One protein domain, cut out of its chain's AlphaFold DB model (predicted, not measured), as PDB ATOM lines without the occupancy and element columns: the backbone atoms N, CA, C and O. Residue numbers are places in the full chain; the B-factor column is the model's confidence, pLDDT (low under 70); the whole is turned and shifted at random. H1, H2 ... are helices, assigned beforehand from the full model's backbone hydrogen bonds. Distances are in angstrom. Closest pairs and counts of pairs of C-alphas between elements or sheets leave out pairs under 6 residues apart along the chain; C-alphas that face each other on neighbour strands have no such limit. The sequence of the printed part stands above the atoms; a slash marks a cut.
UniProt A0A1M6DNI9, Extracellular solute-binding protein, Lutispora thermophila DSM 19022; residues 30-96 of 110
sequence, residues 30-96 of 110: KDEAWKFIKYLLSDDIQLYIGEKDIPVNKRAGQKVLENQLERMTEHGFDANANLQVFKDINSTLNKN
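Overview. This is residues 30 to 96 of the 110 residues of the protein "Extracellular solute-binding protein" of Lutispora thermophila DSM 19022 (UniProt A0A1M6DNI9). Four helices make a loose, flat zigzag: H4 folds back from one end of the longest, H3, as an open V, H2 packs near H3's other end, and residues 30 to 39 of H1 stick out as an arm. The printed part has 67 residues with H1 to H4 in chain order and no named strand, all helix in class. It is loose, with a radius of gyration of the C-alphas of 14.9 A, and spans 47 by 33 by 14 A.

Along the chain. Find C-alpha 58 at (-3.161, -40.622, -8.528); from there H3, residues 58 to 74, runs 24.5 A. H4, residues 79 to 93, runs 21.1 A to C-alpha 93 at (7.989, -30.210, -8.588). Before H3 find H2, residues 43 to 50, 10.0 A, and H1, residues 30 to 40, 15.2 A.

Arrangement. H3 and H4, a helical hairpin, touch through residues 69 to 73 and 79 to 83 alone, the closest C-alphas being Leu 69 and Ala 79, 5.2 A, at a shallow tilt of 31 degrees, opposite ways. H3 touches H2 with residues 59 to 64 alone, closest at C-alphas 60 and 47, 4.9 A. H1 is close to H2 but not clearly touching, and apart from H3 and H4. In each helix every O i to N i+4 pair is within hydrogen-bond range.

Size, cuts and confidence. The farthest C-alphas, Lys 30 and Gly 76, are 49.0 A apart. The printed part has no cut. Residue 90 and residues 92 to 96 have pLDDT under 70.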
ATOM      1  N   LYS A  30       1.547 -61.899 -23.970       96.75
ATOM      2  CA  LYS A  30       1.545 -60.428 -23.830       96.75
ATOM      3  C   LYS A  30       0.212 -59.883 -23.330       96.75
ATOM      4  O   LYS A  30       0.207 -59.035 -22.443       96.75
ATOM      5  N   ASP A  31      -0.895 -60.393 -23.857       96.69
ATOM      6  CA  ASP A  31      -2.228 -59.903 -23.504       96.69
ATOM      7  C   ASP A  31      -2.570 -60.197 -22.042       96.69
ATOM      8  O   ASP A  31      -3.133 -59.356 -21.342       96.69
ATOM      9  N   GLU A  32      -2.190 -61.376 -21.555       97.75
ATOM     10  CA  GLU A  32      -2.369 -61.758 -20.156       97.75
ATOM     11  C   GLU A  32      -1.447 -60.960 -19.232       97.75
ATOM     12  O   GLU A  32      -1.903 -60.412 -18.227       97.75
ATOM     13  N   ALA A  33      -0.179 -60.785 -19.617       97.44
ATOM     14  CA  ALA A  33       0.751 -59.935 -18.885       97.44
ATOM     15  C   ALA A  33       0.239 -58.486 -18.789       97.44
ATOM     16  O   ALA A  33       0.358 -57.851 -17.742       97.44
ATOM     17  N   TRP A  34      -0.399 -57.969 -19.843       96.50
ATOM     18  CA  TRP A  34      -0.998 -56.636 -19.831       96.50
ATOM     19  C   TRP A  34      -2.200 -56.537 -18.889       96.50
ATOM     20  O   TRP A  34      -2.331 -55.551 -18.162       96.50
ATOM     21  N   LYS A  35      -3.055 -57.567 -18.840       97.44
ATOM     22  CA  LYS A  35      -4.145 -57.646 -17.852       97.44
ATOM     23  C   LYS A  35      -3.600 -57.630 -16.424       97.44
ATOM     24  O   LYS A  35      -4.139 -56.918 -15.581       97.44
ATOM     25  N   PHE A  36      -2.508 -58.347 -16.170       96.25
ATOM     26  CA  PHE A  36      -1.872 -58.365 -14.856       96.25
ATOM     27  C   PHE A  36      -1.266 -57.007 -14.475       96.25
ATOM     28  O   PHE A  36      -1.484 -56.532 -13.365       96.25
ATOM     29  N   ILE A  37      -0.587 -56.322 -15.401       95.44
ATOM     30  CA  ILE A  37      -0.078 -54.962 -15.155       95.44
ATOM     31  C   ILE A  37      -1.226 -53.998 -14.834       95.44
ATOM     32  O   ILE A  37      -1.133 -53.233 -13.878       95.44
ATOM     33  N   LYS A  38      -2.339 -54.060 -15.575       95.00
ATOM     34  CA  LYS A  38      -3.531 -53.249 -15.276       95.00
ATOM     35  C   LYS A  38      -4.091 -53.535 -13.887       95.00
ATOM     36  O   LYS A  38      -4.468 -52.602 -13.188       95.00
ATOM     37  N   TYR A  39      -4.122 -54.803 -13.483       95.81
ATOM     38  CA  TYR A  39      -4.524 -55.185 -12.134       95.81
ATOM     39  C   TYR A  39      -3.597 -54.576 -11.070       95.81
ATOM     40  O   TYR A  39      -4.090 -53.966 -10.126       95.81
ATOM     41  N   LEU A  40      -2.275 -54.633 -11.256       94.50
ATOM     42  CA  LEU A  40      -1.312 -54.004 -10.338       94.50
ATOM     43  C   LEU A  40      -1.478 -52.481 -10.233       94.50
ATOM     44  O   LEU A  40      -1.211 -51.908  -9.179       94.50
ATOM     45  N   LEU A  41      -1.908 -51.824 -11.313       93.94
ATOM     46  CA  LEU A  41      -2.139 -50.375 -11.371       93.94
ATOM     47  C   LEU A  41      -3.554 -49.954 -10.941       93.94
ATOM     48  O   LEU A  41      -3.848 -48.755 -10.885       93.94
ATOM     49  N   SER A  42      -4.432 -50.916 -10.651       95.94
ATOM     50  CA  SER A  42      -5.799 -50.645 -10.207       95.94
ATOM     51  C   SER A  42      -5.822 -49.913  -8.864       95.94
ATOM     52  O   SER A  42      -4.900 -50.037  -8.055       95.94
ATOM     53  N   ASP A  43      -6.881 -49.135  -8.639       95.38
ATOM     54  CA  ASP A  43      -7.025 -48.292  -7.450       95.38
ATOM     55  C   ASP A  43      -6.878 -49.088  -6.147       95.38
ATOM     56  O   ASP A  43      -6.143 -48.655  -5.266       95.38
ATOM     57  N   ASP A  44      -7.522 -50.251  -6.041       96.19
ATOM     58  CA  ASP A  44      -7.532 -51.052  -4.810       96.19
ATOM     59  C   ASP A  44      -6.150 -51.634  -4.499       96.19
ATOM     60  O   ASP A  44      -5.692 -51.602  -3.357       96.19
ATOM     61  N   ILE A  45      -5.446 -52.117  -5.527       95.88
ATOM     62  CA  ILE A  45      -4.103 -52.678  -5.359       95.88
ATOM     63  C   ILE A  45      -3.094 -51.582  -5.038       95.88
ATOM     64  O   ILE A  45      -2.255 -51.753  -4.156       95.88
ATOM     65  N   GLN A  46      -3.193 -50.431  -5.701       94.75
ATOM     66  CA  GLN A  46      -2.341 -49.286  -5.400       94.75
ATOM     67  C   GLN A  46      -2.649 -48.693  -4.021       94.75
ATOM     68  O   GLN A  46      -1.722 -48.272  -3.339       94.75
ATOM     69  N   LEU A  47      -3.905 -48.706  -3.567       94.81
ATOM     70  CA  LEU A  47      -4.271 -48.295  -2.211       94.81
ATOM     71  C   LEU A  47      -3.654 -49.231  -1.166       94.81
ATOM     72  O   LEU A  47      -3.033 -48.749  -0.223       94.81
ATOM     73  N   TYR A  48      -3.749 -50.548  -1.377       93.81
ATOM     74  CA  TYR A  48      -3.114 -51.552  -0.520       93.81
ATOM     75  C   TYR A  48      -1.589 -51.373  -0.446       93.81
ATOM     76  O   TYR A  48      -1.011 -51.349   0.639       93.81
ATOM     77  N   ILE A  49      -0.922 -51.195  -1.591       90.38
ATOM     78  CA  ILE A  49       0.522 -50.905  -1.641       90.38
ATOM     79  C   ILE A  49       0.828 -49.594  -0.902       90.38
ATOM     80  O   ILE A  49       1.785 -49.513  -0.131       90.38
ATOM     81  N   GLY A  50      -0.017 -48.585  -1.105       90.12
ATOM     82  CA  GLY A  50       0.111 -47.252  -0.536       90.12
ATOM     83  C   GLY A  50       0.000 -47.175   0.989       90.12
ATOM     84  O   GLY A  50       0.361 -46.161   1.582       90.12
ATOM     85  N   GLU A  51      -0.433 -48.245   1.660       85.19
ATOM     86  CA  GLU A  51      -0.368 -48.329   3.122       85.19
ATOM     87  C   GLU A  51       1.073 -48.321   3.648       85.19
ATOM     88  O   GLU A  51       1.315 -47.868   4.771       85.19
ATOM     89  N   LYS A  52       2.027 -48.836   2.857       84.81
ATOM     90  CA  LYS A  52       3.438 -49.003   3.250       84.81
ATOM     91  C   LYS A  52       4.438 -48.400   2.265       84.81
ATOM     92  O   LYS A  52       5.630 -48.387   2.566       84.81
ATOM     93  N   ASP A  53       3.977 -47.924   1.115       86.06
ATOM     94  CA  ASP A  53       4.810 -47.351   0.058       86.06
ATOM     95  C   ASP A  53       4.090 -46.180  -0.640       86.06
ATOM     96  O   ASP A  53       3.035 -45.728  -0.195       86.06
ATOM     97  N   ILE A  54       4.664 -45.656  -1.722       85.75
ATOM     98  CA  ILE A  54       4.103 -44.550  -2.503       85.75
ATOM     99  C   ILE A  54       3.387 -45.118  -3.739       85.75
ATOM    100  O   ILE A  54       4.051 -45.649  -4.635       85.75
ATOM    101  N   PRO A  55       2.049 -45.006  -3.837       91.38
ATOM    102  CA  PRO A  55       1.332 -45.452  -5.022       91.38
ATOM    103  C   PRO A  55       1.592 -44.516  -6.204       91.38
ATOM    104  O   PRO A  55       1.684 -43.297  -6.052       91.38
ATOM    105  N   VAL A  56       1.641 -45.082  -7.408       89.00
ATOM    106  CA  VAL A  56       1.779 -44.301  -8.652       89.00
ATOM    107  C   VAL A  56       0.425 -43.894  -9.234       89.00
ATOM    108  O   VAL A  56       0.327 -42.936 -10.001       89.00
ATOM    109  N   ASN A  57      -0.647 -44.600  -8.863       91.69
ATOM    110  CA  ASN A  57      -2.007 -44.230  -9.236       91.69
ATOM    111  C   ASN A  57      -2.451 -43.002  -8.427       91.69
ATOM    112  O   ASN A  57      -2.524 -43.044  -7.199       91.69
ATOM    113  N   LYS A  58      -2.794 -41.915  -9.128       89.50
ATOM    114  CA  LYS A  58      -3.161 -40.622  -8.528       89.50
ATOM    115  C   LYS A  58      -4.351 -40.716  -7.568       89.50
ATOM    116  O   LYS A  58      -4.313 -40.105  -6.504       89.50
ATOM    117  N   ARG A  59      -5.392 -41.485  -7.917       92.00
ATOM    118  CA  ARG A  59      -6.591 -41.626  -7.071       92.00
ATOM    119  C   ARG A  59      -6.279 -42.402  -5.798       92.00
ATOM    120  O   ARG A  59      -6.694 -41.990  -4.720       92.00
ATOM    121  N   ALA A  60      -5.513 -43.486  -5.917       93.56
ATOM    122  CA  ALA A  60      -5.033 -44.227  -4.754       93.56
ATOM    123  C   ALA A  60      -4.134 -43.350  -3.867       93.56
ATOM    124  O   ALA A  60      -4.317 -43.321  -2.655       93.56
ATOM    125  N   GLY A  61      -3.228 -42.571  -4.464       91.00
ATOM    126  CA  GLY A  61      -2.355 -41.643  -3.740       91.00
ATOM    127  C   GLY A  61      -3.107 -40.571  -2.961       91.00
ATOM    128  O   GLY A  61      -2.753 -40.295  -1.817       91.00
ATOM    129  N   GLN A  62      -4.179 -40.016  -3.528       90.38
ATOM    130  CA  GLN A  62      -5.024 -39.063  -2.810       90.38
ATOM    131  C   GLN A  62      -5.674 -39.703  -1.574       90.38
ATOM    132  O   GLN A  62      -5.580 -39.143  -0.486       90.38
ATOM    133  N   LYS A  63      -6.248 -40.905  -1.716       93.50
ATOM    134  CA  LYS A  63      -6.843 -41.641  -0.586       93.50
ATOM    135  C   LYS A  63      -5.815 -41.978   0.498       93.50
ATOM    136  O   LYS A  63      -6.100 -41.861   1.682       93.50
ATOM    137  N   VAL A  64      -4.602 -42.375   0.108       92.12
ATOM    138  CA  VAL A  64      -3.506 -42.642   1.054       92.12
ATOM    139  C   VAL A  64      -3.138 -41.386   1.838       92.12
ATOM    140  O   VAL A  64      -2.943 -41.471   3.049       92.12
ATOM    141  N   LEU A  65      -3.059 -40.230   1.173       89.88
ATOM    142  CA  LEU A  65      -2.795 -38.955   1.835       89.88
ATOM    143  C   LEU A  65      -3.912 -38.603   2.824       89.88
ATOM    144  O   LEU A  65      -3.614 -38.264   3.963       89.88
ATOM    145  N   GLU A  66      -5.175 -38.729   2.417       91.12
ATOM    146  CA  GLU A  66      -6.338 -38.504   3.287       91.12
ATOM    147  C   GLU A  66      -6.268 -39.388   4.546       91.12
ATOM    148  O   GLU A  66      -6.275 -38.864   5.661       91.12
ATOM    149  N   ASN A  67      -6.045 -40.697   4.381       91.75
ATOM    150  CA  ASN A  67      -5.886 -41.640   5.495       91.75
ATOM    151  C   ASN A  67      -4.680 -41.297   6.393       91.75
ATOM    152  O   ASN A  67      -4.711 -41.494   7.606       91.75
ATOM    153  N   GLN A  68      -3.573 -40.814   5.817       89.12
ATOM    154  CA  GLN A  68      -2.404 -40.390   6.593       89.12
ATOM    155  C   GLN A  68      -2.699 -39.147   7.437       89.12
ATOM    156  O   GLN A  68      -2.305 -39.111   8.602       89.12
ATOM    157  N   LEU A  69      -3.393 -38.158   6.873       90.62
ATOM    158  CA  LEU A  69      -3.773 -36.925   7.564       90.62
ATOM    159  C   LEU A  69      -4.779 -37.187   8.690       90.62
ATOM    160  O   LEU A  69      -4.656 -36.599   9.766       90.62
ATOM    161  N   GLU A  70      -5.728 -38.098   8.475       92.00
ATOM    162  CA  GLU A  70      -6.648 -38.560   9.516       92.00
ATOM    163  C   GLU A  70      -5.873 -39.165  10.693       92.00
ATOM    164  O   GLU A  70      -5.965 -38.659  11.811       92.00
ATOM    165  N   ARG A  71      -4.983 -40.135  10.434       89.81
ATOM    166  CA  ARG A  71      -4.136 -40.740  11.479       89.81
ATOM    167  C   ARG A  71      -3.261 -39.718  12.199       89.81
ATOM    168  O   ARG A  71      -3.070 -39.821  13.407       89.81
ATOM    169  N   MET A  72      -2.705 -38.740  11.485       89.81
ATOM    170  CA  MET A  72      -1.933 -37.659  12.106       89.81
ATOM    171  C   MET A  72      -2.791 -36.866  13.094       89.81
ATOM    172  O   MET A  72      -2.354 -36.625  14.219       89.81
ATOM    173  N   THR A  73      -4.014 -36.521  12.693       91.44
ATOM    174  CA  THR A  73      -4.970 -35.788  13.531       91.44
ATOM    175  C   THR A  73      -5.330 -36.586  14.784       91.44
ATOM    176  O   THR A  73      -5.275 -36.049  15.887       91.44
ATOM    177  N   GLU A  74      -5.617 -37.883  14.639       93.12
ATOM    178  CA  GLU A  74      -5.921 -38.787  15.760       93.12
ATOM    179  C   GLU A  74      -4.783 -38.875  16.788       93.12
ATOM    180  O   GLU A  74      -5.032 -39.000  17.985       93.12
ATOM    181  N   HIS A  75      -3.530 -38.774  16.337       92.00
ATOM    182  CA  HIS A  75      -2.345 -38.824  17.198       92.00
ATOM    183  C   HIS A  75      -1.883 -37.433  17.681       92.00
ATOM    184  O   HIS A  75      -0.822 -37.320  18.294       92.00
ATOM    185  N   GLY A  76      -2.665 -36.375  17.426       90.69
ATOM    186  CA  GLY A  76      -2.398 -35.015  17.905       90.69
ATOM    187  C   GLY A  76      -1.353 -34.231  17.103       90.69
ATOM    188  O   GLY A  76      -0.835 -33.230  17.597       90.69
ATOM    189  N   PHE A  77      -1.025 -34.664  15.883       88.94
ATOM    190  CA  PHE A  77      -0.148 -33.923  14.973       88.94
ATOM    191  C   PHE A  77      -0.927 -32.877  14.160       88.94
ATOM    192  O   PHE A  77      -2.101 -33.064  13.838       88.94
ATOM    193  N   ASP A  78      -0.253 -31.794  13.758       87.75
ATOM    194  CA  ASP A  78      -0.829 -30.777  12.867       87.75
ATOM    195  C   ASP A  78      -0.873 -31.282  11.413       87.75
ATOM    196  O   ASP A  78       0.070 -31.126  10.625       87.75
ATOM    197  N   ALA A  79      -1.984 -31.923  11.056       88.38
ATOM    198  CA  ALA A  79      -2.225 -32.427   9.709       88.38
ATOM    199  C   ALA A  79      -2.308 -31.299   8.661       88.38
ATOM    200  O   ALA A  79      -1.881 -31.488   7.521       88.38
ATOM    201  N   ASN A  80      -2.791 -30.107   9.029       85.94
ATOM    202  CA  ASN A  80      -2.958 -28.993   8.093       85.94
ATOM    203  C   ASN A  80      -1.614 -28.409   7.660       85.94
ATOM    204  O   ASN A  80      -1.410 -28.163   6.468       85.94
ATOM    205  N   ALA A  81      -0.680 -28.248   8.600       84.25
ATOM    206  CA  ALA A  81       0.683 -27.835   8.283       84.25
ATOM    207  C   ALA A  81       1.361 -28.834   7.328       84.25
ATOM    208  O   ALA A  81       1.962 -28.432   6.331       84.25
ATOM    209  N   ASN A  82       1.200 -30.141   7.570       80.81
ATOM    210  CA  ASN A  82       1.755 -31.186   6.702       80.81
ATOM    211  C   ASN A  82       1.121 -31.197   5.304       80.81
ATOM    212  O   ASN A  82       1.831 -31.308   4.303       80.81
ATOM    213  N   LEU A  83      -0.203 -31.036   5.214       85.31
ATOM    214  CA  LEU A  83      -0.901 -30.933   3.934       85.31
ATOM    215  C   LEU A  83      -0.427 -29.717   3.129       85.31
ATOM    216  O   LEU A  83      -0.253 -29.821   1.914       85.31
ATOM    217  N   GLN A  84      -0.203 -28.573   3.782       81.06
ATOM    218  CA  GLN A  84       0.302 -27.381   3.103       81.06
ATOM    219  C   GLN A  84       1.716 -27.608   2.557       81.06
ATOM    220  O   GLN A  84       1.947 -27.371   1.375       81.06
ATOM    221  N   VAL A  85       2.619 -28.183   3.359       80.00
ATOM    222  CA  VAL A  85       3.973 -28.553   2.908       80.00
ATOM    223  C   VAL A  85       3.921 -29.504   1.709       80.00
ATOM    224  O   VAL A  85       4.650 -29.316   0.736       80.00
ATOM    225  N   PHE A  86       3.031 -30.500   1.728       77.25
ATOM    226  CA  PHE A  86       2.863 -31.420   0.602       77.25
ATOM    227  C   PHE A  86       2.404 -30.699  -0.675       77.25
ATOM    228  O   PHE A  86       2.940 -30.947  -1.759       77.25
ATOM    229  N   LYS A  87       1.439 -29.777  -0.561       80.75
ATOM    230  CA  LYS A  87       0.978 -28.943  -1.683       80.75
ATOM    231  C   LYS A  87       2.099 -28.062  -2.226       80.75
ATOM    232  O   LYS A  87       2.274 -27.999  -3.443       80.75
ATOM    233  N   ASP A  88       2.877 -27.441  -1.347       76.12
ATOM    234  CA  ASP A  88       3.983 -26.567  -1.727       76.12
ATOM    235  C   ASP A  88       5.057 -27.358  -2.486       76.12
ATOM    236  O   ASP A  88       5.446 -26.966  -3.589       76.12
ATOM    237  N   ILE A  89       5.451 -28.534  -1.980       72.06
ATOM    238  CA  ILE A  89       6.393 -29.442  -2.655       72.06
ATOM    239  C   ILE A  89       5.865 -29.845  -4.039       72.06
ATOM    240  O   ILE A  89       6.573 -29.672  -5.033       72.06
ATOM    241  N   ASN A  90       4.619 -30.316  -4.139       69.94
ATOM    242  CA  ASN A  90       4.035 -30.722  -5.422       69.94
ATOM    243  C   ASN A  90       3.942 -29.568  -6.423       69.94
ATOM    244  O   ASN A  90       4.233 -29.749  -7.605       69.94
ATOM    245  N   SER A  91       3.573 -28.369  -5.967       71.44
ATOM    246  CA  SER A  91       3.520 -27.178  -6.821       71.44
ATOM    247  C   SER A  91       4.901 -26.777  -7.347       71.44
ATOM    248  O   SER A  91       5.016 -26.216  -8.434       71.44
ATOM    249  N   THR A  92       5.956 -27.087  -6.589       65.69
ATOM    250  CA  THR A  92       7.341 -26.772  -6.944       65.69
ATOM    251  C   THR A  92       7.931 -27.826  -7.882       65.69
ATOM    252  O   THR A  92       8.646 -27.464  -8.811       65.69
ATOM    253  N   LEU A  93       7.580 -29.106  -7.706       62.09
ATOM    254  CA  LEU A  93       7.989 -30.210  -8.588       62.09
ATOM    255  C   LEU A  93       7.279 -30.187  -9.947       62.09
ATOM    256  O   LEU A  93       7.895 -30.508 -10.956       62.09
ATOM    257  N   ASN A  94       6.019 -29.746  -9.995       55.41
ATOM    258  CA  ASN A  94       5.279 -29.564 -11.251       55.41
ATOM    259  C   ASN A  94       5.778 -28.381 -12.096       55.41
ATOM    260  O   ASN A  94       5.239 -28.119 -13.171       55.41
ATOM    261  N   LYS A  95       6.809 -27.653 -11.652       53.62
ATOM    262  CA  LYS A  95       7.487 -26.668 -12.496       53.62
ATOM    263  C   LYS A  95       8.427 -27.412 -13.442       53.62
ATOM    264  O   LYS A  95       9.631 -27.500 -13.206       53.62
ATOM    265  N   ASN A  96       7.866 -27.865 -14.562       50.97
ATOM    266  CA  ASN A  96       8.568 -28.415 -15.730       50.97
ATOM    267  C   ASN A  96       9.724 -27.519 -16.237       50.97
ATOM    268  O   ASN A  96      10.611 -27.979 -16.955       50.97
TER     269      ASN A  96